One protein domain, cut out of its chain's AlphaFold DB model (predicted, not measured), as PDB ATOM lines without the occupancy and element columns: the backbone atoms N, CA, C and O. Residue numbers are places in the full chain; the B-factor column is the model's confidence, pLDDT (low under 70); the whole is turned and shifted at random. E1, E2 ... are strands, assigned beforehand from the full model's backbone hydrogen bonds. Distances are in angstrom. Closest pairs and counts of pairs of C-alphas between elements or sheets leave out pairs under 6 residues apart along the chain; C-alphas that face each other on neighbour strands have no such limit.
ATOM      1  N   PRO A  36     -50.080  20.344   1.729       69.59
ATOM      2  CA  PRO A  36     -49.636  19.507   2.831       69.59
ATOM      3  C   PRO A  36     -48.805  18.341   2.269       69.59
ATOM      4  O   PRO A  36     -49.100  17.859   1.167       69.59
ATOM      5  N   PRO A  37     -47.750  17.899   2.978       67.85
ATOM      6  CA  PRO A  37     -47.013  16.716   2.568       67.85
ATOM      7  C   PRO A  37     -47.986  15.534   2.427       67.85
ATOM      8  O   PRO A  37     -48.952  15.455   3.191       67.85
ATOM      9  N   PRO A  38     -47.773  14.635   1.451       69.11
ATOM     10  CA  PRO A  38     -48.605  13.448   1.316       69.11
ATOM     11  C   PRO A  38     -48.596  12.643   2.621       69.11
ATOM     12  O   PRO A  38     -47.553  12.529   3.268       69.11
ATOM     13  N   ASP A  39     -49.750  12.083   2.992       74.64
ATOM     14  CA  ASP A  39     -49.911  11.190   4.144       74.64
ATOM     15  C   ASP A  39     -49.157   9.869   3.904       74.64
ATOM     16  O   ASP A  39     -49.741   8.839   3.564       74.64
ATOM     17  N   CYS A  40     -47.833   9.912   4.029       82.89
ATOM     18  CA  CYS A  40     -46.952   8.767   3.849       82.89
ATOM     19  C   CYS A  40     -46.899   7.920   5.121       82.89
ATOM     20  O   CYS A  40     -46.900   8.445   6.234       82.89
ATOM     21  N   CYS A  41     -46.787   6.605   4.952       88.39
ATOM     22  CA  CYS A  41     -46.397   5.705   6.030       88.39
ATOM     23  C   CYS A  41     -44.897   5.446   5.980       88.39
ATOM     24  O   CYS A  41     -44.294   5.459   4.908       88.39
ATOM     25  N   ASP A  42     -44.325   5.107   7.130       88.58
ATOM     26  CA  ASP A  42     -43.000   4.502   7.160       88.58
ATOM     27  C   ASP A  42     -43.004   3.165   6.397       88.58
ATOM     28  O   ASP A  42     -44.021   2.447   6.419       88.58
ATOM     29  N   PRO A  43     -41.873   2.788   5.766       89.26
ATOM     30  CA  PRO A  43     -41.700   1.476   5.159       89.26
ATOM     31  C   PRO A  43     -42.138   0.350   6.095       89.26
ATOM     32  O   PRO A  43     -41.836   0.339   7.295       89.26
ATOM     33  N   LEU A  44     -42.865  -0.617   5.539       88.98
ATOM     34  CA  LEU A  44     -43.390  -1.740   6.297       88.98
ATOM     35  C   LEU A  44     -42.242  -2.699   6.626       88.98
ATOM     36  O   LEU A  44     -41.884  -3.569   5.835       88.98
ATOM     37  N   THR A  45     -41.663  -2.531   7.811       86.14
ATOM     38  CA  THR A  45     -40.595  -3.392   8.326       86.14
ATOM     39  C   THR A  45     -41.100  -4.266   9.471       86.14
ATOM     40  O   THR A  45     -41.994  -3.885  10.231       86.14
ATOM     41  N   LEU A  46     -40.479  -5.432   9.657       80.65
ATOM     42  CA  LEU A  46     -40.767  -6.321  10.792       80.65
ATOM     43  C   LEU A  46     -40.389  -5.702  12.149       80.65
ATOM     44  O   LEU A  46     -40.918  -6.102  13.184       80.65
ATOM     45  N   ASN A  47     -39.514  -4.693  12.147       78.86
ATOM     46  CA  ASN A  47     -39.199  -3.904  13.337       78.86
ATOM     47  C   ASN A  47     -40.358  -2.974  13.724       78.86
ATOM     48  O   ASN A  47     -40.596  -2.755  14.909       78.86
ATOM     49  N   LEU A  48     -41.097  -2.452  12.736       74.81
ATOM     50  CA  LEU A  48     -42.257  -1.591  12.968       74.81
ATOM     51  C   LEU A  48     -43.464  -2.382  13.491       74.81
ATOM     52  O   LEU A  48     -44.244  -1.871  14.295       74.81
ATOM     53  N   LYS A  49     -43.636  -3.627  13.027       80.32
ATOM     54  CA  LYS A  49     -44.738  -4.518  13.419       80.32
ATOM     55  C   LYS A  49     -44.186  -5.830  13.964       80.32
ATOM     56  O   LYS A  49     -43.942  -6.777  13.221       80.32
ATOM     57  N   ARG A  50     -44.000  -5.868  15.286       86.08
ATOM     58  CA  ARG A  50     -43.383  -6.995  15.993       86.08
ATOM     59  C   ARG A  50     -44.159  -8.297  15.763       86.08
ATOM     60  O   ARG A  50     -45.380  -8.338  15.939       86.08
ATOM     61  N   ARG A  51     -43.417  -9.367  15.462       92.63
ATOM     62  CA  ARG A  51     -43.931 -10.740  15.460       92.63
ATOM     63  C   ARG A  51     -44.323 -11.169  16.873       92.63
ATOM     64  O   ARG A  51     -43.515 -11.050  17.796       92.63
ATOM     65  N   VAL A  52     -45.527 -11.707  17.028       94.75
ATOM     66  CA  VAL A  52     -46.021 -12.302  18.280       94.75
ATOM     67  C   VAL A  52     -46.617 -13.686  18.022       94.75
ATOM     68  O   VAL A  52     -47.051 -13.960  16.898       94.75
ATOM     69  N   PRO A  53     -46.659 -14.568  19.034       95.71
ATOM     70  CA  PRO A  53     -47.436 -15.797  18.944       95.71
ATOM     71  C   PRO A  53     -48.932 -15.500  18.719       95.71
ATOM     72  O   PRO A  53     -49.405 -14.445  19.155       95.71
ATOM     73  N   PRO A  54     -49.686 -16.417  18.090       96.49
ATOM     74  CA  PRO A  54     -51.126 -16.294  17.937       96.49
ATOM     75  C   PRO A  54     -51.808 -16.114  19.301       96.49
ATOM     76  O   PRO A  54     -51.447 -16.815  20.255       96.49
ATOM     77  N   PRO A  55     -52.798 -15.212  19.431       96.27
ATOM     78  CA  PRO A  55     -53.523 -15.023  20.679       96.27
ATOM     79  C   PRO A  55     -54.220 -16.311  21.122       96.27
ATOM     80  O   PRO A  55     -54.694 -17.099  20.295       96.27
ATOM     81  N   ALA A  56     -54.331 -16.509  22.436       95.18
ATOM     82  CA  ALA A  56     -55.074 -17.637  22.987       95.18
ATOM     83  C   ALA A  56     -56.537 -17.610  22.505       95.18
ATOM     84  O   ALA A  56     -57.194 -16.573  22.556       95.18
ATOM     85  N   GLY A  57     -57.036 -18.754  22.029       93.52
ATOM     86  CA  GLY A  57     -58.392 -18.885  21.482       93.52
ATOM     87  C   GLY A  57     -58.552 -18.454  20.019       93.52
ATOM     88  O   GLY A  57     -59.645 -18.601  19.477       93.52
ATOM     89  N   SER A  58     -57.496 -17.956  19.366       96.07
ATOM     90  CA  SER A  58     -57.497 -17.754  17.912       96.07
ATOM     91  C   SER A  58     -57.361 -19.081  17.152       96.07
ATOM     92  O   SER A  58     -56.981 -20.101  17.731       96.07
ATOM     93  N   PHE A  59     -57.655 -19.079  15.849       95.76
ATOM     94  CA  PHE A  59     -57.618 -20.283  15.010       95.76
ATOM     95  C   PHE A  59     -56.242 -20.969  14.997       95.76
ATOM     96  O   PHE A  59     -56.152 -22.197  15.077       95.76
ATOM     97  N   SER A  60     -55.167 -20.181  14.969       96.23
ATOM     98  CA  SER A  60     -53.788 -20.675  15.001       96.23
ATOM     99  C   SER A  60     -53.169 -20.759  16.398       96.23
ATOM    100  O   SER A  60     -51.959 -20.948  16.543       96.23
ATOM    101  N   ALA A  61     -53.970 -20.669  17.464       96.50
ATOM    102  CA  ALA A  61     -53.470 -20.852  18.824       96.50
ATOM    103  C   ALA A  61     -52.757 -22.213  18.974       96.50
ATOM    104  O   ALA A  61     -53.328 -23.270  18.706       96.50
ATOM    105  N   GLY A  62     -51.495 -22.179  19.414       95.47
ATOM    106  CA  GLY A  62     -50.661 -23.373  19.591       95.47
ATOM    107  C   GLY A  62     -49.995 -23.910  18.319       95.47
ATOM    108  O   GLY A  62     -49.374 -24.968  18.379       95.47
ATOM    109  N   TRP A  63     -50.109 -23.215  17.185       97.43
ATOM    110  CA  TRP A  63     -49.374 -23.553  15.964       97.43
ATOM    111  C   TRP A  63     -47.879 -23.233  16.103       97.43
ATOM    112  O   TRP A  63     -47.484 -22.391  16.921       97.43
ATOM    113  N   ASP A  64     -47.047 -23.880  15.287       96.38
ATOM    114  CA  ASP A  64     -45.602 -23.658  15.298       96.38
ATOM    115  C   ASP A  64     -45.275 -22.244  14.789       96.38
ATOM    116  O   ASP A  64     -45.930 -21.707  13.897       96.38
ATOM    117  N   GLN A  65     -44.271 -21.617  15.391       94.58
ATOM    118  CA  GLN A  65     -43.783 -20.276  15.079       94.58
ATOM    119  C   GLN A  65     -42.483 -20.306  14.255       94.58
ATOM    120  O   GLN A  65     -41.811 -19.282  14.133       94.58
ATOM    121  N   CYS A  66     -42.104 -21.456  13.690       94.60
ATOM    122  CA  CYS A  66     -40.935 -21.587  12.815       94.60
ATOM    123  C   CYS A  66     -41.149 -21.022  11.401       94.60
ATOM    124  O   CYS A  66     -40.183 -20.873  10.653       94.60
ATOM    125  N   SER A  67     -42.382 -20.655  11.045       96.34
ATOM    126  CA  SER A  67     -42.716 -20.093   9.735       96.34
ATOM    127  C   SER A  67     -41.964 -18.794   9.427       96.34
ATOM    128  O   SER A  67     -41.568 -18.028  10.316       96.34
ATOM    129  N   LEU A  68     -41.768 -18.533   8.137       95.87
ATOM    130  CA  LEU A  68     -41.062 -17.372   7.614       95.87
ATOM    131  C   LEU A  68     -42.033 -16.205   7.423       95.87
ATOM    132  O   LEU A  68     -42.936 -16.276   6.594       95.87
ATOM    133  N   LEU A  69     -41.814 -15.119   8.162       96.16
ATOM    134  CA  LEU A  69     -42.560 -13.870   8.018       96.16
ATOM    135  C   LEU A  69     -41.723 -12.855   7.238       96.16
ATOM    136  O   LEU A  69     -40.620 -12.521   7.660       96.16
ATOM    137  N   ASN A  70     -42.286 -12.323   6.159       95.13
ATOM    138  CA  ASN A  70     -41.719 -11.237   5.366       95.13
ATOM    139  C   ASN A  70     -42.704 -10.068   5.272       95.13
ATOM    140  O   ASN A  70     -43.917 -10.243   5.412       95.13
ATOM    141  N   SER A  71     -42.177  -8.877   5.004       94.60
ATOM    142  CA  SER A  71     -42.969  -7.685   4.714       94.60
ATOM    143  C   SER A  71     -42.457  -6.983   3.459       94.60
ATOM    144  O   SER A  71     -41.269  -7.027   3.146       94.60
ATOM    145  N   TYR A  72     -43.368  -6.338   2.739       93.30
ATOM    146  CA  TYR A  72     -43.094  -5.576   1.525       93.30
ATOM    147  C   TYR A  72     -43.879  -4.263   1.534       93.30
ATOM    148  O   TYR A  72     -45.035  -4.232   1.958       93.30
ATOM    149  N   SER A  73     -43.280  -3.183   1.038       91.78
ATOM    150  CA  SER A  73     -43.958  -1.907   0.793       91.78
ATOM    151  C   SER A  73     -43.254  -1.127  -0.315       91.78
ATOM    152  O   SER A  73     -42.033  -1.194  -0.424       91.78
ATOM    153  N   ASN A  74     -44.008  -0.363  -1.107       82.08
ATOM    154  CA  ASN A  74     -43.455   0.432  -2.209       82.08
ATOM    155  C   ASN A  74     -42.737   1.689  -1.691       82.08
ATOM    156  O   ASN A  74     -43.380   2.602  -1.185       82.08
ATOM    157  N   GLU A  75     -41.422   1.779  -1.837       81.67
ATOM    158  CA  GLU A  75     -40.654   2.957  -1.409       81.67
ATOM    159  C   GLU A  75     -40.704   4.103  -2.441       81.67
ATOM    160  O   GLU A  75     -40.921   3.847  -3.629       81.67
ATOM    161  N   PRO A  76     -40.488   5.376  -2.040       82.42
ATOM    162  CA  PRO A  76     -40.181   5.867  -0.686       82.42
ATOM    163  C   PRO A  76     -41.401   6.304   0.150       82.42
ATOM    164  O   PRO A  76     -41.274   6.447   1.360       82.42
ATOM    165  N   CYS A  77     -42.573   6.513  -0.460       84.72
ATOM    166  CA  CYS A  77     -43.819   6.881   0.230       84.72
ATOM    167  C   CYS A  77     -44.871   5.780  -0.001       84.72
ATOM    168  O   CYS A  77     -45.694   5.884  -0.918       84.72
ATOM    169  N   PRO A  78     -44.822   4.683   0.772       90.90
ATOM    170  CA  PRO A  78     -45.686   3.540   0.544       90.90
ATOM    171  C   PRO A  78     -47.139   3.846   0.902       90.90
ATOM    172  O   PRO A  78     -47.474   4.156   2.043       90.90
ATOM    173  N   THR A  79     -48.027   3.670  -0.074       91.61
ATOM    174  CA  THR A  79     -49.486   3.709   0.130       91.61
ATOM    175  C   THR A  79     -50.081   2.325   0.384       91.61
ATOM    176  O   THR A  79     -51.190   2.203   0.903       91.61
ATOM    177  N   ARG A  80     -49.337   1.269   0.042       92.89
ATOM    178  CA  ARG A  80     -49.735  -0.131   0.183       92.89
ATOM    179  C   ARG A  80     -48.530  -0.981   0.580       92.89
ATOM    180  O   ARG A  80     -47.404  -0.717   0.154       92.89
ATOM    181  N   GLY A  81     -48.786  -1.997   1.389       93.85
ATOM    182  CA  GLY A  81     -47.805  -2.982   1.813       93.85
ATOM    183  C   GLY A  81     -48.434  -4.360   1.966       93.85
ATOM    184  O   GLY A  81     -49.654  -4.508   1.894       93.85
ATOM    185  N   MET A  82     -47.599  -5.369   2.154       95.34
ATOM    186  CA  MET A  82     -48.007  -6.760   2.277       95.34
ATOM    187  C   MET A  82     -47.183  -7.446   3.356       95.34
ATOM    188  O   MET A  82     -45.976  -7.229   3.449       95.34
ATOM    189  N   PHE A  83     -47.840  -8.289   4.142       96.76
ATOM    190  CA  PHE A  83     -47.181  -9.312   4.938       96.76
ATOM    191  C   PHE A  83     -47.354 -10.658   4.255       96.76
ATOM    192  O   PHE A  83     -48.446 -10.969   3.787       96.76
ATOM    193  N   THR A  84     -46.294 -11.454   4.257       97.10
ATOM    194  CA  THR A  84     -46.291 -12.817   3.727       97.10
ATOM    195  C   THR A  84     -45.805 -13.748   4.821       97.10
ATOM    196  O   THR A  84     -44.705 -13.571   5.345       97.10
ATOM    197  N   CYS A  85     -46.616 -14.740   5.160       97.57
ATOM    198  CA  CYS A  85     -46.254 -15.843   6.032       97.57
ATOM    199  C   CYS A  85     -46.096 -17.102   5.194       97.57
ATOM    200  O   CYS A  85     -47.002 -17.456   4.444       97.57
ATOM    201  N   ARG A  86     -44.964 -17.786   5.315       97.63
ATOM    202  CA  ARG A  86     -44.662 -18.994   4.552       97.63
ATOM    203  C   ARG A  86     -44.231 -20.116   5.479       97.63
ATOM    204  O   ARG A  86     -43.479 -19.873   6.419       97.63
ATOM    205  N   VAL A  87     -44.646 -21.337   5.165       97.75
ATOM    206  CA  VAL A  87     -44.155 -22.542   5.837       97.75
ATOM    207  C   VAL A  87     -42.626 -22.620   5.750       97.75
ATOM    208  O   VAL A  87     -42.021 -22.364   4.702       97.75
ATOM    209  N   ALA A  88     -41.986 -22.950   6.865       96.67
ATOM    210  CA  ALA A  88     -40.552 -23.115   6.959       96.67
ATOM    211  C   ALA A  88     -40.069 -24.204   5.989       96.67
ATOM    212  O   ALA A  88     -40.686 -25.266   5.869       96.67
ATOM    213  N   PRO A  89     -38.939 -23.991   5.292       93.00
ATOM    214  CA  PRO A  89     -38.348 -25.060   4.508       93.00
ATOM    215  C   PRO A  89     -38.011 -26.231   5.440       93.00
ATOM    216  O   PRO A  89     -37.507 -26.024   6.542       93.00
ATOM    217  N   TYR A  90     -38.263 -27.456   4.975       92.08
ATOM    218  CA  TYR A  90     -38.010 -28.703   5.709       92.08
ATOM    219  C   TYR A  90     -38.922 -28.977   6.916       92.08
ATOM    220  O   TYR A  90     -38.647 -29.924   7.656       92.08
ATOM    221  N   SER A  91     -40.001 -28.215   7.122       94.13
ATOM    222  CA  SER A  91     -41.048 -28.631   8.059       94.13
ATOM    223  C   SER A  91     -42.063 -29.563   7.384       94.13
ATOM    224  O   SER A  91     -42.163 -29.626   6.158       94.13
ATOM    225  N   ASN A  92     -42.794 -30.329   8.198       94.61
ATOM    226  CA  ASN A  92     -43.913 -31.161   7.733       94.61
ATOM    227  C   ASN A  92     -45.247 -30.393   7.732       94.61
ATOM    228  O   ASN A  92     -46.291 -30.993   7.473       94.61
ATOM    229  N   SER A  93     -45.222 -29.102   8.070       96.25
ATOM    230  CA  SER A  93     -46.403 -28.250   8.109       96.25
ATOM    231  C   SER A  93     -46.939 -28.039   6.693       96.25
ATOM    232  O   SER A  93     -46.181 -28.015   5.723       96.25
ATOM    233  N   VAL A  94     -48.252 -27.885   6.554       95.73
ATOM    234  CA  VAL A  94     -48.911 -27.749   5.242       95.73
ATOM    235  C   VAL A  94     -49.565 -26.383   5.096       95.73
ATOM    236  O   VAL A  94     -49.670 -25.851   3.991       95.73
ATOM    237  N   ASN A  95     -50.000 -25.796   6.205       97.70
ATOM    238  CA  ASN A  95     -50.700 -24.526   6.221       97.70
ATOM    239  C   ASN A  95     -49.829 -23.462   6.869       97.70
ATOM    240  O   ASN A  95     -49.252 -23.686   7.933       97.70
ATOM    241  N   ALA A  96     -49.797 -22.285   6.256       97.96
ATOM    242  CA  ALA A  96     -49.328 -21.066   6.891       97.96
ATOM    243  C   ALA A  96     -50.549 -20.256   7.334       97.96
ATOM    244  O   ALA A  96     -51.520 -20.121   6.591       97.96
ATOM    245  N   ASN A  97     -50.501 -19.670   8.520       98.18
ATOM    246  CA  ASN A  97     -51.518 -18.755   9.014       98.18
ATOM    247  C   ASN A  97     -50.865 -17.417   9.362       98.18
ATOM    248  O   ASN A  97     -49.858 -17.368  10.074       98.18
ATOM    249  N   LEU A  98     -51.446 -16.342   8.836       98.23
ATOM    250  CA  LEU A  98     -51.026 -14.965   9.046       98.23
ATOM    251  C   LEU A  98     -52.163 -14.209   9.734       98.23
ATOM    252  O   LEU A  98     -53.275 -14.167   9.220       98.23
ATOM    253  N   GLN A  99     -51.880 -13.580  10.870       98.02
ATOM    254  CA  GLN A  99     -52.841 -12.773  11.620       98.02
ATOM    255  C   GLN A  99     -52.316 -11.358  11.820       98.02
ATOM    256  O   GLN A  99     -51.172 -11.159  12.237       98.02
ATOM    257  N   LEU A 100     -53.179 -10.366  11.619       97.20
ATOM    258  CA  LEU A 100     -52.950  -8.998  12.073       97.20
ATOM    259  C   LEU A 100     -53.638  -8.811  13.421       97.20
ATOM    260  O   LEU A 100     -54.833  -9.059  13.552       97.20
ATOM    261  N   ILE A 101     -52.890  -8.372  14.432       96.75
ATOM    262  CA  ILE A 101     -53.349  -8.375  15.823       96.75
ATOM    263  C   ILE A 101     -53.327  -6.959  16.386       96.75
ATOM    264  O   ILE A 101     -52.324  -6.244  16.311       96.75
ATOM    265  N   GLN A 102     -54.429  -6.559  17.009       94.66
ATOM    266  CA  GLN A 102     -54.535  -5.330  17.782       94.66
ATOM    267  C   GLN A 102     -54.321  -5.626  19.266       94.66
ATOM    268  O   GLN A 102     -54.855  -6.587  19.821       94.66
ATOM    269  N   ASN A 103     -53.505  -4.790  19.907       91.45
ATOM    270  CA  ASN A 103     -53.186  -4.844  21.338       91.45
ATOM    271  C   ASN A 103     -52.706  -6.218  21.844       91.45
ATOM    272  O   ASN A 103     -52.915  -6.542  23.006       91.45
ATOM    273  N   ASN A 104     -52.063  -7.018  20.983       88.88
ATOM    274  CA  ASN A 104     -51.566  -8.364  21.303       88.88
ATOM    275  C   ASN A 104     -52.654  -9.362  21.772       88.88
ATOM    276  O   ASN A 104     -52.348 -10.341  22.445       88.88
ATOM    277  N   LEU A 105     -53.928  -9.099  21.459       92.48
ATOM    278  CA  LEU A 105     -55.060  -9.884  21.970       92.48
ATOM    279  C   LEU A 105     -56.115 -10.159  20.900       92.48
ATOM    280  O   LEU A 105     -56.626 -11.270  20.808       92.48
ATOM    281  N   THR A 106     -56.460  -9.155  20.096       95.37
ATOM    282  CA  THR A 106     -57.584  -9.243  19.162       95.37
ATOM    283  C   THR A 106     -57.078  -9.442  17.746       95.37
ATOM    284  O   THR A 106     -56.365  -8.588  17.224       95.37
ATOM    285  N   VAL A 107     -57.470 -10.546  17.109       96.92
ATOM    286  CA  VAL A 107     -57.234 -10.763  15.679       96.92
ATOM    287  C   VAL A 107     -58.155  -9.830  14.890       96.92
ATOM    288  O   VAL A 107     -59.375  -9.861  15.037       96.92
ATOM    289  N   VAL A 108     -57.551  -8.946  14.106       96.63
ATOM    290  CA  VAL A 108     -58.225  -7.933  13.285       96.63
ATOM    291  C   VAL A 108     -58.548  -8.481  11.904       96.63
ATOM    292  O   VAL A 108     -59.625  -8.197  11.380       96.63
ATOM    293  N   GLU A 109     -57.599  -9.238  11.358       97.21
ATOM    294  CA  GLU A 109     -57.661  -9.940  10.083       97.21
ATOM    295  C   GLU A 109     -56.829 -11.220  10.205       97.21
ATOM    296  O   GLU A 109     -55.820 -11.241  10.920       97.21
ATOM    297  N   GLU A 110     -57.237 -12.261   9.494       97.06
ATOM    298  CA  GLU A 110     -56.556 -13.541   9.424       97.06
ATOM    299  C   GLU A 110     -56.654 -14.099   8.007       97.06
ATOM    300  O   GLU A 110     -57.715 -14.031   7.397       97.06
ATOM    301  N   GLU A 111     -55.566 -14.699   7.534       97.61
ATOM    302  CA  GLU A 111     -55.522 -15.456   6.288       97.61
ATOM    303  C   GLU A 111     -54.821 -16.794   6.547       97.61
ATOM    304  O   GLU A 111     -53.741 -16.842   7.149       97.61
ATOM    305  N   THR A 112     -55.431 -17.888   6.086       97.83
ATOM    306  CA  THR A 112     -54.842 -19.231   6.145       97.83
ATOM    307  C   THR A 112     -54.896 -19.873   4.777       97.83
ATOM    308  O   THR A 112     -55.974 -20.082   4.234       97.83
ATOM    309  N   ASN A 113     -53.736 -20.266   4.275       97.64
ATOM    310  CA  ASN A 113     -53.576 -20.912   2.992       97.64
ATOM    311  C   ASN A 113     -52.500 -21.989   3.080       97.64
ATOM    312  O   ASN A 113     -51.649 -22.007   3.979       97.64
ATOM    313  N   LYS A 114     -52.547 -22.900   2.109       96.81
ATOM    314  CA  LYS A 114     -51.506 -23.904   1.934       96.81
ATOM    315  C   LYS A 114     -50.201 -23.215   1.538       96.81
ATOM    316  O   LYS A 114     -50.200 -22.393   0.626       96.81
ATOM    317  N   ASP A 115     -49.107 -23.587   2.194       95.83
ATOM    318  CA  ASP A 115     -47.735 -23.107   1.986       95.83
ATOM    319  C   ASP A 115     -47.489 -21.613   2.289       95.83
ATOM    320  O   ASP A 115     -46.508 -21.291   2.964       95.83
ATOM    321  N   ILE A 116     -48.321 -20.694   1.785       97.78
ATOM    322  CA  ILE A 116     -48.128 -19.238   1.872       97.78
ATOM    323  C   ILE A 116     -49.459 -18.525   2.136       97.78
ATOM    324  O   ILE A 116     -50.409 -18.709   1.383       97.78
ATOM    325  N   SER A 117     -49.483 -17.637   3.131       98.00
ATOM    326  CA  SER A 117     -50.589 -16.718   3.442       98.00
ATOM    327  C   SER A 117     -50.140 -15.268   3.330       98.00
ATOM    328  O   SER A 117     -49.082 -14.904   3.846       98.00
ATOM    329  N   GLU A 118     -50.952 -14.427   2.693       97.78
ATOM    330  CA  GLU A 118     -50.607 -13.033   2.404       97.78
ATOM    331  C   GLU A 118     -51.729 -12.087   2.809       97.78
ATOM    332  O   GLU A 118     -52.890 -12.314   2.483       97.78
ATOM    333  N   ILE A 119     -51.377 -10.994   3.484       97.44
ATOM    334  CA  ILE A 119     -52.329  -9.942   3.843       97.44
ATOM    335  C   ILE A 119     -51.807  -8.599   3.344       97.44
ATOM    336  O   ILE A 119     -50.729  -8.142   3.735       97.44
ATOM    337  N   TRP A 120     -52.608  -7.946   2.502       96.29
ATOM    338  CA  TRP A 120     -52.352  -6.595   2.009       96.29
ATOM    339  C   TRP A 120     -52.914  -5.543   2.964       96.29
ATOM    340  O   TRP A 120     -54.077  -5.591   3.350       96.29
ATOM    341  N   VAL A 121     -52.102  -4.541   3.282       95.68
ATOM    342  CA  VAL A 121     -52.454  -3.414   4.150       95.68
ATOM    343  C   VAL A 121     -52.290  -2.098   3.400       95.68
ATOM    344  O   VAL A 121     -51.435  -1.964   2.524       95.68
ATOM    345  N   ASN A 122     -53.104  -1.110   3.754       94.51
ATOM    346  CA  ASN A 122     -53.079   0.218   3.150       94.51
ATOM    347  C   ASN A 122     -52.577   1.249   4.160       94.51
ATOM    348  O   ASN A 122     -52.867   1.154   5.357       94.51
ATOM    349  N   CYS A 123     -51.852   2.245   3.671       92.21
ATOM    350  CA  CYS A 123     -51.511   3.421   4.449       92.21
ATOM    351  C   CYS A 123     -52.668   4.418   4.399       92.21
ATOM    352  O   CYS A 123     -53.092   4.829   3.320       92.21
ATOM    353  N   VAL A 124     -53.176   4.817   5.562       91.83
ATOM    354  CA  VAL A 124     -54.204   5.856   5.686       91.83
ATOM    355  C   VAL A 124     -53.788   6.806   6.800       91.83
ATOM    356  O   VAL A 124     -53.682   6.378   7.953       91.83
ATOM    357  N   ASN A 125     -53.588   8.084   6.473       88.99
ATOM    358  CA  ASN A 125     -53.168   9.137   7.408       88.99
ATOM    359  C   ASN A 125     -51.889   8.749   8.181       88.99
ATOM    360  O   ASN A 125     -51.861   8.798   9.413       88.99
ATOM    361  N   GLY A 126     -50.877   8.237   7.473       88.68
ATOM    362  CA  GLY A 126     -49.611   7.792   8.067       88.68
ATOM    363  C   GLY A 126     -49.695   6.530   8.936       88.68
ATOM    364  O   GLY A 126     -48.750   6.203   9.650       88.68
ATOM    365  N   GLN A 127     -50.812   5.795   8.896       91.03
ATOM    366  CA  GLN A 127     -50.987   4.553   9.649       91.03
ATOM    367  C   GLN A 127     -51.338   3.370   8.749       91.03
ATOM    368  O   GLN A 127     -52.258   3.434   7.935       91.03
ATOM    369  N   TRP A 128     -50.668   2.245   8.986       92.87
ATOM    370  CA  TRP A 128     -50.992   0.964   8.367       92.87
ATOM    371  C   TRP A 128     -52.316   0.399   8.897       92.87
ATOM    372  O   TRP A 128     -52.469   0.187  10.106       92.87
ATOM    373  N   LYS A 129     -53.267   0.154   7.990       94.76
ATOM    374  CA  LYS A 129     -54.621  -0.330   8.291       94.76
ATOM    375  C   LYS A 129     -55.086  -1.388   7.293       94.76
ATOM    376  O   LYS A 129     -54.657  -1.415   6.141       94.76
ATOM    377  N   ILE A 130     -56.035  -2.204   7.732       95.45
ATOM    378  CA  ILE A 130     -56.786  -3.140   6.895       95.45
ATOM    379  C   ILE A 130     -58.274  -2.945   7.153       95.45
ATOM    380  O   ILE A 130     -58.686  -2.863   8.306       95.45
ATOM    381  N   ASN A 131     -59.082  -2.786   6.101       93.38
ATOM    382  CA  ASN A 131     -60.531  -2.582   6.234       93.38
ATOM    383  C   ASN A 131     -60.907  -1.478   7.258       93.38
ATOM    384  O   ASN A 131     -61.857  -1.610   8.025       93.38
ATOM    385  N   GLY A 132     -60.106  -0.405   7.333       93.15
ATOM    386  CA  GLY A 132     -60.269   0.697   8.296       93.15
ATOM    387  C   GLY A 132     -59.774   0.421   9.726       93.15
ATOM    388  O   GLY A 132     -59.696   1.353  10.528       93.15
ATOM    389  N   LYS A 133     -59.386  -0.814  10.052       95.25
ATOM    390  CA  LYS A 133     -58.901  -1.228  11.373       95.25
ATOM    391  C   LYS A 133     -57.378  -1.132  11.468       95.25
ATOM    392  O   LYS A 133     -56.657  -1.466  10.528       95.25
ATOM    393  N   SER A 134     -56.880  -0.683  12.619       93.44
ATOM    394  CA  SER A 134     -55.448  -0.656  12.923       93.44
ATOM    395  C   SER A 134     -54.996  -1.958  13.583       93.44
ATOM    396  O   SER A 134     -55.760  -2.621  14.279       93.44
ATOM    397  N   PHE A 135     -53.727  -2.304  13.391       94.33
ATOM    398  CA  PHE A 135     -53.084  -3.448  14.030       94.33
ATOM    399  C   PHE A 135     -51.709  -3.035  14.567       94.33
ATOM    400  O   PHE A 135     -51.042  -2.133  14.039       94.33
ATOM    401  N   THR A 136     -51.287  -3.678  15.651       93.16
ATOM    402  CA  THR A 136     -50.029  -3.373  16.348       93.16
ATOM    403  C   THR A 136     -49.005  -4.491  16.220       93.16
ATOM    404  O   THR A 136     -47.811  -4.209  16.247       93.16
ATOM    405  N   HIS A 137     -49.456  -5.727  16.017       94.78
ATOM    406  CA  HIS A 137     -48.606  -6.905  15.916       94.78
ATOM    407  C   HIS A 137     -49.031  -7.779  14.740       94.78
ATOM    408  O   HIS A 137     -50.129  -7.629  14.198       94.78
ATOM    409  N   VAL A 138     -48.149  -8.697  14.366       95.98
ATOM    410  CA  VAL A 138     -48.403  -9.707  13.342       95.98
ATOM    411  C   VAL A 138     -48.065 -11.065  13.934       95.98
ATOM    412  O   VAL A 138     -47.028 -11.205  14.583       95.98
ATOM    413  N   SER A 139     -48.911 -12.063  13.716       96.46
ATOM    414  CA  SER A 139     -48.542 -13.454  13.953       96.46
ATOM    415  C   SER A 139     -48.403 -14.185  12.632       96.46
ATOM    416  O   SER A 139     -49.178 -13.970  11.709       96.46
ATOM    417  N   CYS A 140     -47.383 -15.024  12.546       97.42
ATOM    418  CA  CYS A 140     -47.137 -15.907  11.423       97.42
ATOM    419  C   CYS A 140     -46.823 -17.266  12.024       97.42
ATOM    420  O   CYS A 140     -45.921 -17.370  12.858       97.42
ATOM    421  N   SER A 141     -47.592 -18.277  11.645       97.77
ATOM    422  CA  SER A 141     -47.542 -19.608  12.241       97.77
ATOM    423  C   SER A 141     -47.819 -20.692  11.206       97.77
ATOM    424  O   SER A 141     -48.291 -20.386  10.112       97.77
ATOM    425  N   GLU A 142     -47.491 -21.941  11.519       97.60
ATOM    426  CA  GLU A 142     -47.664 -23.072  10.609       97.60
ATOM    427  C   GLU A 142     -48.158 -24.342  11.310       97.60
ATOM    428  O   GLU A 142     -47.946 -24.521  12.515       97.60
ATOM    429  N   ARG A 143     -48.837 -25.208  10.546       96.35
ATOM    430  CA  ARG A 143     -49.304 -26.528  10.986       96.35
ATOM    431  C   ARG A 143     -49.529 -27.496   9.828       96.35
ATOM    432  O   ARG A 143     -49.925 -27.050   8.726       96.35
TER     433      ARG A 143
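Overview. This is residues 36 to 143 of the 143 residues of an uncharacterized protein of Strongyloides stercoralis (UniProt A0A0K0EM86). Two antiparallel sheets lie face to face as a sandwich: a curled sheet of four strands, E1, E2, E5 and E6, and a smaller sheet of three, E4, E3 and E7, their strands crossed at 40 degrees. A long stretch without a named strand, residues 36 to 67, leads into E1, and its first residues, 36 to 38, stick out at one end of the body. The printed part has 108 residues, with no named helix and seven named strands, E1 to E7 along the chain; the class is all strand, though the strands hold 49 residues, under half. The whole is compact, with a radius of gyration of the C-alphas of 13.8 A, yet elongated in outline, spanning 51 by 27 by 21 A.

Along the chain. The printed part begins at Pro 36, C-alpha at (-49.636, 19.507, 2.831). E1 is residues 68 to 73, 17.1 A long, with C-alpha 68 at (-41.062, -17.372, 7.614). E2 is residues 80 to 86, 20.0 A. E3 is residues 95 to 102, 22.7 A. E4, residues 106 to 114, measures 23.4 A and bends by 61 degrees at residue 109. E5, residues 116 to 124, measures 26.1 A. E6 is the short residues 127 to 130. E7, residues 137 to 142, ends with C-alpha 142 at (-47.664, -23.072, 10.609).

Arrangement. The sheet E1, E2, E5, E6 is strongly twisted, with E1 and E6 as edge strands. E1 and E2 form a hairpin, with N 70 and O 84 at 2.8 A. E2 and E5 are antiparallel at 160 degrees, with N 83 and O 119 at 2.9 A. E5 pairs with E2 over residues 116 to 122 and with E6 over 122 to 124, a staggered pairing. In the hairpin of E5 and E6, N 129 and O 122 are 2.8 A apart. In the other sheet, also strongly twisted, E3 is the inner strand. E3 and E4 form a hairpin, with N 98 and O 111 at 2.9 A; E3 and E7 are antiparallel, with N 99 and O 139 at 2.9 A. Between the sheets, the closest C-alphas of E3 and E5 are those of Ala 96 and Ile 116, 5.5 A apart. E5 and E7 are apart.

Size, cuts and confidence. The two C-alphas farthest apart are those of Pro 36 and Asn 92, 51.2 A. The printed part has no cut. No link between named strands is long. The mean pLDDT of the printed part is 92.7, and residues 36 to 38 are under 70.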